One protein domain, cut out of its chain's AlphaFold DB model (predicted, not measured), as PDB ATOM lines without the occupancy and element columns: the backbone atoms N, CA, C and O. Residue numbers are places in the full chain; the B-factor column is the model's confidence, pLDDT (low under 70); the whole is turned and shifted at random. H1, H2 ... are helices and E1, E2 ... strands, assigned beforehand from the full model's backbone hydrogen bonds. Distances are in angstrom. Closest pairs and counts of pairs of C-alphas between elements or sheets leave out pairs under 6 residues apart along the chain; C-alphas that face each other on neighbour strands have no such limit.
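What this domain is: This is residues 3 to 116 of the 116 residues of an uncharacterized protein of Streptomyces sp. DvalAA-43 (UniProt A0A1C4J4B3). Helices follow one another along a broad arc, H5 to H4 to H3 to H6, with H1 at the end away from H5, and a very small sheet of two short strands, E1 and E2, lies between the H1 and H5 sides. Short H4 is near the middle, with H5 and little H3 packed on it, while H2 sits beyond as a small outlying turn. The printed part has 114 residues, with six named helices and two named strands in the order H1, E1, H2, H3, H4, E2, H5, H6; the sheet, order E1, E2, is parallel, and the class is mostly helix. The whole is compact and rounded, with a radius of gyration of the C-alphas of 13.9 A and spans of 38 by 33 by 26 A.

How they stand to each other: H1, residues 10 to 23, and H6, residues 100 to 114, only just touch, with 3 pairs of C-alphas within 8 A. The closest C-alphas are those of Ile 10 and Leu 110, 6.2 A apart, and H1 touches with residue 10 alone. Their lines stand at a steep tilt of 61 degrees, opposite ways. E1, residues 29 to 31, and E2, residues 76 to 78, are parallel neighbours at 37 degrees, with N 30 and O 76 at 2.8 A and N 78 and O 30 at 2.8 A, within hydrogen-bond range. H2, residues 41 to 44, touches no helix. It is close but not clearly touching H4, residues 60 to 67; their closest C-alphas, those of Trp 43 and Lys 60, are 7.3 A apart. H3, residues 48 to 51, touches H4, closest at the C-alphas of Arg 49 and Ala 63, 5.2 A. H3 also touches H6, closest at the C-alphas of Phe 51 and Val 102, 5.9 A; H6 does so with residues 100 to 103 alone. E1, the helices H2, H3 and H4, and E2 form a strand-helix-strand unit, two parallel neighbour strands with helices between them in the chain. H5, residues 84 to 95, touches H4 with residues 89 to 94 alone, closest at the C-alphas of Gln 62 and Ala 93, 4.9 A. H4 and H5 run the same way at a steep tilt of 51 degrees. H1 and H5 are apart. Each O i to N i+4 pair is within hydrogen-bond range in H1, H4 and H6, against 6 of 8 in H5; H2 and H3 are too short for such a pair.

Where its parts are: H1 begins at C-alpha 10, (157.153, 137.380, 187.956), and is 19.8 A long. E1 is 6.8 A and E2 6.6 A long. H4 measures 10.4 A and H5 18.1 A. H6 is 21.2 A long and ends at C-alpha 114, (158.207, 135.758, 195.984).

The domain as a whole: The C-alphas farthest apart, those of Val 84 and Ala 116, are 43.5 A apart. The printed part has no cut, and no link is long. The mean pLDDT of the printed part is 93.5, and residue 116 is under 70.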
ATOM      1  N   ARG A   3     150.891 139.290 178.730       95.81
ATOM      2  CA  ARG A   3     150.938 140.464 179.615       95.81
ATOM      3  C   ARG A   3     152.365 141.001 179.642       95.81
ATOM      4  O   ARG A   3     153.295 140.204 179.734       95.81
ATOM      5  N   ALA A   4     152.509 142.321 179.575       96.25
ATOM      6  CA  ALA A   4     153.798 142.989 179.616       96.25
ATOM      7  C   ALA A   4     153.756 144.233 180.521       96.25
ATOM      8  O   ALA A   4     152.703 144.835 180.714       96.25
ATOM      9  N   GLY A   5     154.903 144.613 181.080       95.56
ATOM     10  CA  GLY A   5     155.085 145.783 181.931       95.56
ATOM     11  C   GLY A   5     155.321 145.490 183.410       95.56
ATOM     12  O   GLY A   5     155.343 144.354 183.877       95.56
ATOM     13  N   LEU A   6     155.489 146.583 184.154       94.06
ATOM     14  CA  LEU A   6     155.925 146.614 185.556       94.06
ATOM     15  C   LEU A   6     154.864 146.133 186.556       94.06
ATOM     16  O   LEU A   6     155.186 145.824 187.698       94.06
ATOM     17  N   LEU A   7     153.602 146.057 186.130       92.38
ATOM     18  CA  LEU A   7     152.496 145.559 186.953       92.38
ATOM     19  C   LEU A   7     152.283 144.044 186.809       92.38
ATOM     20  O   LEU A   7     151.371 143.481 187.414       92.38
ATOM     21  N   VAL A   8     153.099 143.369 185.995       93.69
ATOM     22  CA  VAL A   8     152.982 141.933 185.747       93.69
ATOM     23  C   VAL A   8     153.828 141.162 186.760       93.69
ATOM     24  O   VAL A   8     155.027 141.392 186.898       93.69
ATOM     25  N   GLY A   9     153.198 140.217 187.462       94.06
ATOM     26  CA  GLY A   9     153.888 139.341 188.409       94.06
ATOM     27  C   GLY A   9     154.935 138.450 187.735       94.06
ATOM     28  O   GLY A   9     154.774 138.044 186.582       94.06
ATOM     29  N   ILE A  10     155.993 138.115 188.477       95.69
ATOM     30  CA  ILE A  10     157.153 137.380 187.956       95.69
ATOM     31  C   ILE A  10     156.793 136.022 187.342       95.69
ATOM     32  O   ILE A  10     157.290 135.716 186.262       95.69
ATOM     33  N   ASP A  11     155.855 135.274 187.930       95.94
ATOM     34  CA  ASP A  11     155.394 133.990 187.377       95.94
ATOM     35  C   ASP A  11     154.817 134.136 185.970       95.94
ATOM     36  O   ASP A  11     155.048 133.307 185.093       95.94
ATOM     37  N   VAL A  12     154.063 135.214 185.740       96.19
ATOM     38  CA  VAL A  12     153.441 135.484 184.442       96.19
ATOM     39  C   VAL A  12     154.505 135.879 183.421       96.19
ATOM     40  O   VAL A  12     154.428 135.443 182.274       96.19
ATOM     41  N   LEU A  13     155.512 136.656 183.835       95.88
ATOM     42  CA  LEU A  13     156.651 137.004 182.983       95.88
ATOM     43  C   LEU A  13     157.442 135.754 182.569       95.88
ATOM     44  O   LEU A  13     157.738 135.578 181.389       95.88
ATOM     45  N   GLU A  14     157.766 134.876 183.521       96.31
ATOM     46  CA  GLU A  14     158.502 133.635 183.250       96.31
ATOM     47  C   GLU A  14     157.688 132.654 182.400       96.31
ATOM     48  O   GLU A  14     158.221 132.073 181.454       96.31
ATOM     49  N   ALA A  15     156.389 132.508 182.674       97.12
ATOM     50  CA  ALA A  15     155.509 131.661 181.878       97.12
ATOM     51  C   ALA A  15     155.388 132.161 180.429       97.12
ATOM     52  O   ALA A  15     155.427 131.357 179.496       97.12
ATOM     53  N   ALA A  16     155.281 133.478 180.225       96.81
ATOM     54  CA  ALA A  16     155.244 134.083 178.897       96.81
ATOM     55  C   ALA A  16     156.544 133.834 178.112       96.81
ATOM     56  O   ALA A  16     156.492 133.452 176.943       96.81
ATOM     57  N   GLU A  17     157.705 133.991 178.756       96.00
ATOM     58  CA  GLU A  17     159.013 133.716 178.147       96.00
ATOM     59  C   GLU A  17     159.193 132.231 177.824       96.00
ATOM     60  O   GLU A  17     159.602 131.882 176.715       96.00
ATOM     61  N   ALA A  18     158.836 131.339 178.752       97.31
ATOM     62  CA  ALA A  18     158.893 129.895 178.542       97.31
ATOM     63  C   ALA A  18     158.005 129.456 177.369       97.31
ATOM     64  O   ALA A  18     158.427 128.652 176.530       97.31
ATOM     65  N   LEU A  19     156.798 130.020 177.273       96.25
ATOM     66  CA  LEU A  19     155.890 129.786 176.156       96.25
ATOM     67  C   LEU A  19     156.499 130.267 174.834       96.25
ATOM     68  O   LEU A  19     156.511 129.505 173.867       96.25
ATOM     69  N   ALA A  20     157.037 131.489 174.789       96.50
ATOM     70  CA  ALA A  20     157.652 132.046 173.587       96.50
ATOM     71  C   ALA A  20     158.871 131.229 173.125       96.50
ATOM     72  O   ALA A  20     158.989 130.932 171.937       96.50
ATOM     73  N   MET A  21     159.733 130.788 174.047       96.94
ATOM     74  CA  MET A  21     160.891 129.939 173.731       96.94
ATOM     75  C   MET A  21     160.489 128.575 173.158       96.94
ATOM     76  O   MET A  21     161.164 128.055 172.265       96.94
ATOM     77  N   ARG A  22     159.400 127.985 173.669       97.69
ATOM     78  CA  ARG A  22     158.930 126.661 173.248       97.69
ATOM     79  C   ARG A  22     158.133 126.704 171.949       97.69
ATOM     80  O   ARG A  22     158.321 125.836 171.104       97.69
ATOM     81  N   TRP A  23     157.256 127.694 171.795       96.94
ATOM     82  CA  TRP A  23     156.448 127.870 170.589       96.94
ATOM     83  C   TRP A  23     157.293 128.410 169.432       96.94
ATOM     84  O   TRP A  23     157.146 127.941 168.308       96.94
ATOM     85  N   ARG A  24     158.189 129.367 169.703       96.62
ATOM     86  CA  ARG A  24     158.949 130.137 168.700       96.62
ATOM     87  C   ARG A  24     158.040 130.865 167.700       96.62
ATOM     88  O   ARG A  24     158.126 130.613 166.497       96.62
ATOM     89  N   PRO A  25     157.130 131.736 168.169       96.56
ATOM     90  CA  PRO A  25     156.318 132.529 167.258       96.56
ATOM     91  C   PRO A  25     157.213 133.487 166.459       96.56
ATOM     92  O   PRO A  25     158.279 133.885 166.922       96.56
ATOM     93  N   SER A  26     156.761 133.890 165.270       96.75
ATOM     94  CA  SER A  26     157.469 134.888 164.459       96.75
ATOM     95  C   SER A  26     157.499 136.271 165.115       96.75
ATOM     96  O   SER A  26     158.394 137.053 164.812       96.75
ATOM     97  N   GLN A  27     156.526 136.571 165.984       96.69
ATOM     98  CA  GLN A  27     156.474 137.771 166.817       96.69
ATOM     99  C   GLN A  27     155.772 137.493 168.151       96.69
ATOM    100  O   GLN A  27     154.830 136.697 168.228       96.69
ATOM    101  N   VAL A  28     156.176 138.212 169.192       97.88
ATOM    102  CA  VAL A  28     155.546 138.238 170.511       97.88
ATOM    103  C   VAL A  28     154.982 139.631 170.757       97.88
ATOM    104  O   VAL A  28     155.712 140.614 170.791       97.88
ATOM    105  N   TRP A  29     153.667 139.721 170.938       97.69
ATOM    106  CA  TRP A  29     152.993 140.988 171.237       97.69
ATOM    107  C   TRP A  29     152.662 141.076 172.724       97.69
ATOM    108  O   TRP A  29     152.047 140.152 173.271       97.69
ATOM    109  N   GLY A  30     153.039 142.179 173.361       97.12
ATOM    110  CA  GLY A  30     152.668 142.539 174.725       97.12
ATOM    111  C   GLY A  30     151.350 143.309 174.777       97.12
ATOM    112  O   GLY A  30     151.003 144.037 173.850       97.12
ATOM    113  N   MET A  31     150.605 143.153 175.865       96.06
ATOM    114  CA  MET A  31     149.484 144.034 176.200       96.06
ATOM    115  C   MET A  31     149.997 145.329 176.834       96.06
ATOM    116  O   MET A  31     151.014 145.305 177.528       96.06
ATOM    117  N   SER A  32     149.267 146.427 176.626       92.81
ATOM    118  CA  SER A  32     149.518 147.715 177.275       92.81
ATOM    119  C   SER A  32     149.751 147.570 178.789       92.81
ATOM    120  O   SER A  32     148.987 146.863 179.458       92.81
ATOM    121  N   PRO A  33     150.764 148.253 179.357       92.00
ATOM    122  CA  PRO A  33     151.134 148.067 180.752       92.00
ATOM    123  C   PRO A  33     150.234 148.822 181.734       92.00
ATOM    124  O   PRO A  33     150.405 148.646 182.934       92.00
ATOM    125  N   PHE A  34     149.289 149.647 181.264       90.00
ATOM    126  CA  PHE A  34     148.583 150.635 182.094       90.00
ATOM    127  C   PHE A  34     147.506 150.073 183.028       90.00
ATOM    128  O   PHE A  34     146.907 150.828 183.782       90.00
ATOM    129  N   GLY A  35     147.223 148.768 182.992       75.25
ATOM    130  CA  GLY A  35     146.212 148.173 183.874       75.25
ATOM    131  C   GLY A  35     144.793 148.723 183.665       75.25
ATOM    132  O   GLY A  35     143.954 148.576 184.544       75.25
ATOM    133  N   GLY A  36     144.532 149.346 182.512       76.69
ATOM    134  CA  GLY A  36     143.259 149.980 182.164       76.69
ATOM    135  C   GLY A  36     143.363 151.495 181.984       76.69
ATOM    136  O   GLY A  36     142.717 152.020 181.084       76.69
ATOM    137  N   SER A  37     144.200 152.188 182.768       82.62
ATOM    138  CA  SER A  37     144.334 153.648 182.690       82.62
ATOM    139  C   SER A  37     145.725 154.149 183.083       82.62
ATOM    140  O   SER A  37     146.342 153.694 184.045       82.62
ATOM    141  N   THR A  38     146.212 155.148 182.352       82.81
ATOM    142  CA  THR A  38     147.433 155.893 182.697       82.81
ATOM    143  C   THR A  38     147.266 156.748 183.954       82.81
ATOM    144  O   THR A  38     148.260 157.095 184.581       82.81
ATOM    145  N   ALA A  39     146.027 157.042 184.359       83.81
ATOM    146  CA  ALA A  39     145.705 157.831 185.549       83.81
ATOM    147  C   ALA A  39     145.638 156.998 186.846       83.81
ATOM    148  O   ALA A  39     145.303 157.526 187.907       83.81
ATOM    149  N   GLU A  40     145.928 155.695 186.782       84.12
ATOM    150  CA  GLU A  40     145.951 154.839 187.969       84.12
ATOM    151  C   GLU A  40     147.003 155.306 188.984       84.12
ATOM    152  O   GLU A  40     148.169 155.533 188.653       84.12
ATOM    153  N   VAL A  41     146.617 155.357 190.265       84.94
ATOM    154  CA  VAL A  41     147.457 155.868 191.369       84.94
ATOM    155  C   VAL A  41     148.794 155.133 191.508       84.94
ATOM    156  O   VAL A  41     149.748 155.653 192.083       84.94
ATOM    157  N   VAL A  42     148.877 153.903 190.999       86.50
ATOM    158  CA  VAL A  42     150.102 153.103 191.030       86.50
ATOM    159  C   VAL A  42     151.258 153.796 190.303       86.50
ATOM    160  O   VAL A  42     152.388 153.719 190.784       86.50
ATOM    161  N   TRP A  43     150.979 154.539 189.225       87.44
ATOM    162  CA  TRP A  43     151.988 155.253 188.435       87.44
ATOM    163  C   TRP A  43     152.575 156.468 189.160       87.44
ATOM    164  O   TRP A  43     153.663 156.931 188.817       87.44
ATOM    165  N   GLU A  44     151.924 156.934 190.226       87.19
ATOM    166  CA  GLU A  44     152.471 157.989 191.078       87.19
ATOM    167  C   GLU A  44     153.393 157.472 192.184       87.19
ATOM    168  O   GLU A  44     154.213 158.226 192.704       87.19
ATOM    169  N   ARG A  45     153.316 156.179 192.519       90.38
ATOM    170  CA  ARG A  45     154.043 155.598 193.662       90.38
ATOM    171  C   ARG A  45     155.507 155.288 193.381       90.38
ATOM    172  O   ARG A  45     156.261 155.058 194.324       90.38
ATOM    173  N   PHE A  46     155.904 155.225 192.117       90.44
ATOM    174  CA  PHE A  46     157.273 154.912 191.728       90.44
ATOM    175  C   PHE A  46     157.653 155.632 190.434       90.44
ATOM    176  O   PHE A  46     156.797 156.142 189.712       90.44
ATOM    177  N   ASP A  47     158.954 155.680 190.154       93.19
ATOM    178  CA  ASP A  47     159.486 156.302 188.948       93.19
ATOM    179  C   ASP A  47     159.942 155.234 187.935       93.19
ATOM    180  O   ASP A  47     160.998 154.626 188.128       93.19
ATOM    181  N   PRO A  48     159.177 154.976 186.855       94.69
ATOM    182  CA  PRO A  48     159.548 153.986 185.843       94.69
ATOM    183  C   PRO A  48     160.755 154.404 184.994       94.69
ATOM    184  O   PRO A  48     161.306 153.565 184.283       94.69
ATOM    185  N   ARG A  49     161.210 155.663 185.057       96.06
ATOM    186  CA  ARG A  49     162.339 156.147 184.238       96.06
ATOM    187  C   ARG A  49     163.652 155.439 184.558       96.06
ATOM    188  O   ARG A  49     164.516 155.382 183.694       96.06
ATOM    189  N   ILE A  50     163.771 154.832 185.741       95.50
ATOM    190  CA  ILE A  50     164.916 153.990 186.118       95.50
ATOM    191  C   ILE A  50     165.128 152.799 185.168       95.50
ATOM    192  O   ILE A  50     166.243 152.317 185.030       95.50
ATOM    193  N   PHE A  51     164.075 152.326 184.494       96.56
ATOM    194  CA  PHE A  51     164.145 151.200 183.557       96.56
ATOM    195  C   PHE A  51     164.582 151.604 182.147       96.56
ATOM    196  O   PHE A  51     164.612 150.761 181.247       96.56
ATOM    197  N   LEU A  52     164.865 152.883 181.927       97.19
ATOM    198  CA  LEU A  52     165.360 153.391 180.661       97.19
ATOM    199  C   LEU A  52     166.857 153.661 180.762       97.19
ATOM    200  O   LEU A  52     167.359 154.102 181.792       97.19
ATOM    201  N   ARG A  53     167.573 153.413 179.667       96.19
ATOM    202  CA  ARG A  53     169.009 153.661 179.586       96.19
ATOM    203  C   ARG A  53     169.281 155.168 179.594       96.19
ATOM    204  O   ARG A  53     168.668 155.926 178.843       96.19
ATOM    205  N   GLY A  54     170.253 155.587 180.401       89.88
ATOM    206  CA  GLY A  54     170.676 156.986 180.515       89.88
ATOM    207  C   GLY A  54     169.811 157.810 181.476       89.88
ATOM    208  O   GLY A  54     169.273 157.294 182.449       89.88
ATOM    209  N   SER A  55     169.707 159.117 181.226       73.81
ATOM    210  CA  SER A  55     168.871 160.043 182.010       73.81
ATOM    211  C   SER A  55     167.833 160.699 181.097       73.81
ATOM    212  O   SER A  55     168.006 161.850 180.696       73.81
ATOM    213  N   PRO A  56     166.795 159.953 180.683       75.38
ATOM    214  CA  PRO A  56     165.865 160.435 179.676       75.38
ATOM    215  C   PRO A  56     164.946 161.520 180.237       75.38
ATOM    216  O   PRO A  56     164.470 161.440 181.368       75.38
ATOM    217  N   SER A  57     164.600 162.485 179.388       91.56
ATOM    218  CA  SER A  57     163.537 163.469 179.629       91.56
ATOM    219  C   SER A  57     162.120 162.880 179.499       91.56
ATOM    220  O   SER A  57     161.161 163.630 179.342       91.56
ATOM    221  N   ALA A  58     161.990 161.550 179.544       95.12
ATOM    222  CA  ALA A  58     160.735 160.833 179.352       95.12
ATOM    223  C   ALA A  58     159.706 161.180 180.435       95.12
ATOM    224  O   ALA A  58     160.055 161.388 181.603       95.12
ATOM    225  N   THR A  59     158.422 161.154 180.076       94.56
ATOM    226  CA  THR A  59     157.338 161.124 181.068       94.56
ATOM    227  C   THR A  59     157.308 159.761 181.775       94.56
ATOM    228  O   THR A  59     157.873 158.768 181.301       94.56
ATOM    229  N   LYS A  60     156.623 159.671 182.926       94.06
ATOM    230  CA  LYS A  60     156.418 158.374 183.598       94.06
ATOM    231  C   LYS A  60     155.637 157.395 182.713       94.06
ATOM    232  O   LYS A  60     155.939 156.206 182.714       94.06
ATOM    233  N   ILE A  61     154.674 157.893 181.937       93.94
ATOM    234  CA  ILE A  61     153.855 157.084 181.027       93.94
ATOM    235  C   ILE A  61     154.703 156.538 179.882       93.94
ATOM    236  O   ILE A  61     154.667 155.334 179.623       93.94
ATOM    237  N   GLN A  62     155.538 157.379 179.269       96.25
ATOM    238  CA  GLN A  62     156.488 156.950 178.241       96.25
ATOM    239  C   GLN A  62     157.442 155.881 178.769       96.25
ATOM    240  O   GLN A  62     157.659 154.867 178.107       96.25
ATOM    241  N   ALA A  63     157.980 156.070 179.975       96.44
ATOM    242  CA  ALA A  63     158.869 155.092 180.581       96.44
ATOM    243  C   ALA A  63     158.147 153.777 180.894       96.44
ATOM    244  O   ALA A  63     158.620 152.725 180.478       96.44
ATOM    245  N   ALA A  64     156.968 153.816 181.519       95.88
ATOM    246  CA  ALA A  64     156.169 152.620 181.785       95.88
ATOM    247  C   ALA A  64     155.837 151.846 180.500       95.88
ATOM    248  O   ALA A  64     155.998 150.621 180.447       95.88
ATOM    249  N   PHE A  65     155.427 152.561 179.448       97.00
ATOM    250  CA  PHE A  65     155.191 151.990 178.129       97.00
ATOM    251  C   PHE A  65     156.452 151.360 177.554       97.00
ATOM    252  O   PHE A  65     156.450 150.183 177.193       97.00
ATOM    253  N   ARG A  66     157.555 152.105 177.505       97.25
ATOM    254  CA  ARG A  66     158.779 151.626 176.875       97.25
ATOM    255  C   ARG A  66     159.383 150.434 177.615       97.25
ATOM    256  O   ARG A  66     159.793 149.476 176.967       97.25
ATOM    257  N   SER A  67     159.360 150.424 178.946       96.88
ATOM    258  CA  SER A  67     159.831 149.292 179.753       96.88
ATOM    259  C   SER A  67     159.055 148.000 179.498       96.88
ATOM    260  O   SER A  67     159.613 146.917 179.677       96.88
ATOM    261  N   SER A  68     157.799 148.074 179.040       97.19
ATOM    262  CA  SER A  68     157.012 146.875 178.721       97.19
ATOM    263  C   SER A  68     157.607 146.044 177.577       97.19
ATOM    264  O   SER A  68     157.434 144.829 177.576       97.19
ATOM    265  N   TYR A  69     158.417 146.645 176.694       97.56
ATOM    266  CA  TYR A  69     159.157 145.921 175.653       97.56
ATOM    267  C   TYR A  69     160.213 144.952 176.208       97.56
ATOM    268  O   TYR A  69     160.641 144.049 175.493       97.56
ATOM    269  N   GLY A  70     160.653 145.141 177.458       96.25
ATOM    270  CA  GLY A  70     161.639 144.291 178.134       96.25
ATOM    271  C   GLY A  70     161.061 143.394 179.234       96.25
ATOM    272  O   GLY A  70     161.809 142.644 179.860       96.25
ATOM    273  N   LEU A  71     159.754 143.461 179.504       95.56
ATOM    274  CA  LEU A  71     159.117 142.793 180.642       95.56
ATOM    275  C   LEU A  71     157.782 142.128 180.251       95.56
ATOM    276  O   LEU A  71     156.739 142.673 180.580       95.56
ATOM    277  N   PRO A  72     157.759 140.941 179.620       95.50
ATOM    278  CA  PRO A  72     158.905 140.210 179.092       95.50
ATOM    279  C   PRO A  72     159.365 140.832 177.769       95.50
ATOM    280  O   PRO A  72     158.776 141.800 177.292       95.50
ATOM    281  N   ARG A  73     160.415 140.281 177.152       95.56
ATOM    282  CA  ARG A  73     160.840 140.760 175.833       95.56
ATOM    283  C   ARG A  73     159.727 140.537 174.803       95.56
ATOM    284  O   ARG A  73     159.339 139.393 174.563       95.56
ATOM    285  N   VAL A  74     159.228 141.620 174.214       97.44
ATOM    286  CA  VAL A  74     158.176 141.609 173.185       97.44
ATOM    287  C   VAL A  74     158.580 142.483 171.998       97.44
ATOM    288  O   VAL A  74     159.329 143.445 172.154       97.44
ATOM    289  N   ASP A  75     158.078 142.150 170.812       97.31
ATOM    290  CA  ASP A  75     158.387 142.855 169.562       97.31
ATOM    291  C   ASP A  75     157.484 144.076 169.348       97.31
ATOM    292  O   ASP A  75     157.881 145.056 168.722       97.31
ATOM    293  N   ALA A  76     156.261 144.021 169.878       97.06
ATOM    294  CA  ALA A  76     155.271 145.086 169.787       97.06
ATOM    295  C   ALA A  76     154.402 145.123 171.046       97.06
ATOM    296  O   ALA A  76     154.212 144.099 171.707       97.06
ATOM    297  N   VAL A  77     153.829 146.289 171.346       97.06
ATOM    298  CA  VAL A  77     152.881 146.473 172.451       97.06
ATOM    299  C   VAL A  77     151.559 146.979 171.893       97.06
ATOM    300  O   VAL A  77     151.508 148.020 171.244       97.06
ATOM    301  N   ALA A  78     150.486 146.235 172.144       95.12
ATOM    302  CA  ALA A  78     149.142 146.596 171.724       95.12
ATOM    303  C   ALA A  78     148.517 147.579 172.721       95.12
ATOM    304  O   ALA A  78     148.408 147.281 173.915       95.12
ATOM    305  N   VAL A  79     148.071 148.728 172.213       92.81
ATOM    306  CA  VAL A  79     147.410 149.781 172.990       92.81
ATOM    307  C   VAL A  79     146.115 150.179 172.295       92.81
ATOM    308  O   VAL A  79     146.105 150.410 171.090       92.81
ATOM    309  N   GLY A  80     145.025 150.230 173.057       90.75
ATOM    310  CA  GLY A  80     143.746 150.766 172.600       90.75
ATOM    311  C   GLY A  80     143.552 152.167 173.163       90.75
ATOM    312  O   GLY A  80     143.562 152.334 174.379       90.75
ATOM    313  N   THR A  81     143.406 153.155 172.289       90.94
ATOM    314  CA  THR A  81     143.114 154.544 172.649       90.94
ATOM    315  C   THR A  81     142.530 155.267 171.435       90.94
ATOM    316  O   THR A  81     142.869 154.940 170.296       90.94
ATOM    317  N   ASP A  82     141.635 156.214 171.681       93.50
ATOM    318  CA  ASP A  82     141.102 157.181 170.718       93.50
ATOM    319  C   ASP A  82     141.680 158.595 170.929       93.50
ATOM    320  O   ASP A  82     141.375 159.514 170.170       93.50
ATOM    321  N   ASP A  83     142.559 158.759 171.920       94.12
ATOM    322  CA  ASP A  83     143.249 160.005 172.232       94.12
ATOM    323  C   ASP A  83     144.520 160.141 171.377       94.12
ATOM    324  O   ASP A  83     145.504 159.410 171.532       94.12
ATOM    325  N   VAL A  84     144.504 161.112 170.460       95.94
ATOM    326  CA  VAL A  84     145.622 161.395 169.550       95.94
ATOM    327  C   VAL A  84     146.889 161.841 170.283       95.94
ATOM    328  O   VAL A  84     147.997 161.540 169.830       95.94
ATOM    329  N   ASP A  85     146.749 162.535 171.411       95.19
ATOM    330  CA  ASP A  85     147.887 163.010 172.189       95.19
ATOM    331  C   ASP A  85     148.544 161.842 172.918       95.19
ATOM    332  O   ASP A  85     149.773 161.739 172.928       95.19
ATOM    333  N   HIS A  86     147.741 160.892 173.403       93.44
ATOM    334  CA  HIS A  86     148.264 159.659 173.971       93.44
ATOM    335  C   HIS A  86     148.997 158.811 172.919       93.44
ATOM    336  O   HIS A  86     150.113 158.357 173.164       93.44
ATOM    337  N   VAL A  87     148.448 158.657 171.705       95.12
ATOM    338  CA  VAL A  87     149.155 157.961 170.607       95.12
ATOM    339  C   VAL A  87     150.505 158.617 170.309       95.12
ATOM    340  O   VAL A  87     151.506 157.914 170.124       95.12
ATOM    341  N   ARG A  88     150.553 159.955 170.276       96.38
ATOM    342  CA  ARG A  88     151.801 160.696 170.063       96.38
ATOM    343  C   ARG A  88     152.802 160.423 171.181       96.38
ATOM    344  O   ARG A  88     153.927 160.034 170.880       96.38
ATOM    345  N   GLU A  89     152.378 160.535 172.440       95.62
ATOM    346  CA  GLU A  89     153.225 160.290 173.610       95.62
ATOM    347  C   GLU A  89     153.870 158.892 173.562       95.62
ATOM    348  O   GLU A  89     155.077 158.753 173.778       95.62
ATOM    349  N   LEU A  90     153.093 157.856 173.226       96.00
ATOM    350  CA  LEU A  90     153.593 156.478 173.139       96.00
ATOM    351  C   LEU A  90     154.517 156.247 171.943       96.00
ATOM    352  O   LEU A  90     155.475 155.479 172.040       96.00
ATOM    353  N   THR A  91     154.252 156.910 170.820       96.44
ATOM    354  CA  THR A  91     155.116 156.823 169.636       96.44
ATOM    355  C   THR A  91     156.460 157.499 169.902       96.44
ATOM    356  O   THR A  91     157.506 156.945 169.570       96.44
ATOM    357  N   GLU A  92     156.454 158.653 170.570       97.00
ATOM    358  CA  GLU A  92     157.668 159.341 171.016       97.00
ATOM    359  C   GLU A  92     158.485 158.474 171.981       97.00
ATOM    360  O   GLU A  92     159.708 158.420 171.878       97.00
ATOM    361  N   ALA A  93     157.833 157.697 172.850       96.88
ATOM    362  CA  ALA A  93     158.522 156.806 173.782       96.88
ATOM    363  C   ALA A  93     159.411 155.741 173.104       96.88
ATOM    364  O   ALA A  93     160.313 155.191 173.744       96.88
ATOM    365  N   LEU A  94     159.181 155.438 171.819       96.06
ATOM    366  CA  LEU A  94     159.987 154.478 171.057       96.06
ATOM    367  C   LEU A  94     161.427 154.955 170.828       96.06
ATOM    368  O   LEU A  94     162.291 154.119 170.563       96.06
ATOM    369  N   MET A  95     161.698 156.259 170.970       95.88
ATOM    370  CA  MET A  95     163.052 156.817 170.873       95.88
ATOM    371  C   MET A  95     163.951 156.416 172.053       95.88
ATOM    372  O   MET A  95     165.174 156.485 171.947       95.88
ATOM    373  N   TYR A  96     163.361 156.020 173.185       97.50
ATOM    374  CA  TYR A  96     164.110 155.608 174.367       97.50
ATOM    375  C   TYR A  96     164.557 154.149 174.261       97.50
ATOM    376  O   TYR A  96     163.967 153.334 173.548       97.50
ATOM    377  N   GLU A  97     165.570 153.775 175.029       97.12
ATOM    378  CA  GLU A  97     166.038 152.393 175.131       97.12
ATOM    379  C   GLU A  97     165.779 151.850 176.530       97.12
ATOM    380  O   GLU A  97     165.931 152.562 177.520       97.12
ATOM    381  N   VAL A  98     165.389 150.580 176.616       97.25
ATOM    382  CA  VAL A  98     165.235 149.891 177.899       97.25
ATOM    383  C   VAL A  98     166.618 149.541 178.446       97.25
ATOM    384  O   VAL A  98     167.469 149.027 177.716       97.25
ATOM    385  N   ASP A  99     166.843 149.787 179.734       97.44
ATOM    386  CA  ASP A  99     168.050 149.330 180.411       97.44
ATOM    387  C   ASP A  99     167.916 147.847 180.789       97.44
ATOM    388  O   ASP A  99     167.271 147.468 181.772       97.44
ATOM    389  N   GLU A 100     168.535 146.984 179.985       96.00
ATOM    390  CA  GLU A 100     168.512 145.534 180.190       96.00
ATOM    391  C   GLU A 100     169.152 145.091 181.517       96.00
ATOM    392  O   GLU A 100     168.769 144.052 182.061       96.00
ATOM    393  N   ASN A 101     170.108 145.856 182.062       96.81
ATOM    394  CA  ASN A 101     170.730 145.527 183.342       96.81
ATOM    395  C   ASN A 101     169.753 145.786 184.488       96.81
ATOM    396  O   ASN A 101     169.536 144.889 185.304       96.81
ATOM    397  N   VAL A 102     169.095 146.950 184.486       97.00
ATOM    398  CA  VAL A 102     168.061 147.287 185.478       97.00
ATOM    399  C   VAL A 102     166.900 146.299 185.402       97.00
ATOM    400  O   VAL A 102     166.449 145.790 186.427       97.00
ATOM    401  N   VAL A 103     166.441 145.954 184.194       96.69
ATOM    402  CA  VAL A 103     165.399 144.933 183.997       96.69
ATOM    403  C   VAL A 103     165.821 143.589 184.592       96.69
ATOM    404  O   VAL A 103     165.038 142.952 185.303       96.69
ATOM    405  N   ARG A 104     167.055 143.144 184.334       96.25
ATOM    406  CA  ARG A 104     167.570 141.877 184.867       96.25
ATOM    407  C   ARG A 104     167.618 141.892 186.393       96.25
ATOM    408  O   ARG A 104     167.159 140.930 187.007       96.25
ATOM    409  N   GLU A 105     168.137 142.955 186.999       97.06
ATOM    410  CA  GLU A 105     168.213 143.110 188.457       97.06
ATOM    411  C   GLU A 105     166.826 143.153 189.098       97.06
ATOM    412  O   GLU A 105     166.551 142.404 190.037       97.06
ATOM    413  N   TYR A 106     165.913 143.938 188.530       95.94
ATOM    414  CA  TYR A 106     164.527 144.010 188.974       95.94
ATOM    415  C   TYR A 106     163.853 142.634 188.982       95.94
ATOM    416  O   TYR A 106     163.214 142.254 189.965       95.94
ATOM    417  N   ARG A 107     164.053 141.829 187.932       95.44
ATOM    418  CA  ARG A 107     163.522 140.459 187.880       95.44
ATOM    419  C   ARG A 107     164.101 139.574 188.981       95.44
ATOM    420  O   ARG A 107     163.359 138.777 189.546       95.44
ATOM    421  N   GLN A 108     165.387 139.703 189.312       95.69
ATOM    422  CA  GLN A 108     165.969 138.962 190.438       95.69
ATOM    423  C   GLN A 108     165.337 139.377 191.772       95.69
ATOM    424  O   GLN A 108     165.011 138.509 192.582       95.69
ATOM    425  N   LEU A 109     165.086 140.675 191.975       94.94
ATOM    426  CA  LEU A 109     164.405 141.174 193.174       94.94
ATOM    427  C   LEU A 109     162.968 140.652 193.281       94.94
ATOM    428  O   LEU A 109     162.553 140.239 194.364       94.94
ATOM    429  N   LEU A 110     162.222 140.602 192.173       93.44
ATOM    430  CA  LEU A 110     160.877 140.018 192.168       93.44
ATOM    431  C   LEU A 110     160.894 138.529 192.550       93.44
ATOM    432  O   LEU A 110     160.082 138.109 193.373       93.44
ATOM    433  N   LYS A 111     161.840 137.744 192.010       94.12
ATOM    434  CA  LYS A 111     162.005 136.321 192.364       94.12
ATOM    435  C   LYS A 111     162.360 136.132 193.836       94.12
ATOM    436  O   LYS A 111     161.846 135.221 194.477       94.12
ATOM    437  N   ALA A 112     163.242 136.976 194.372       93.94
ATOM    438  CA  ALA A 112     163.620 136.929 195.779       93.94
ATOM    439  C   ALA A 112     162.424 137.250 196.687       93.94
ATOM    440  O   ALA A 112     162.176 136.522 197.643       93.94
ATOM    441  N   ARG A 113     161.641 138.283 196.343       91.50
ATOM    442  CA  ARG A 113     160.437 138.678 197.088       91.50
ATOM    443  C   ARG A 113     159.371 137.586 197.120       91.50
ATOM    444  O   ARG A 113     158.689 137.457 198.120       91.50
ATOM    445  N   GLN A 114     159.205 136.827 196.042       87.38
ATOM    446  CA  GLN A 114     158.207 135.758 195.984       87.38
ATOM    447  C   GLN A 114     158.545 134.563 196.894       87.38
ATOM    448  O   GLN A 114     157.658 133.814 197.289       87.38
ATOM    449  N   ARG A 115     159.833 134.363 197.193       80.44
ATOM    450  CA  ARG A 115     160.325 133.268 198.041       80.44
ATOM    451  C   ARG A 115     160.356 133.618 199.533       80.44
ATOM    452  O   ARG A 115     160.668 132.733 200.326       80.44
ATOM    453  N   ALA A 116     160.114 134.881 199.878       65.44
ATOM    454  CA  ALA A 116     160.070 135.399 201.245       65.44
ATOM    455  C   ALA A 116     158.631 135.393 201.772       65.44
ATOM    456  O   ALA A 116     158.466 135.084 202.972       65.44
TER     457      ALA A 116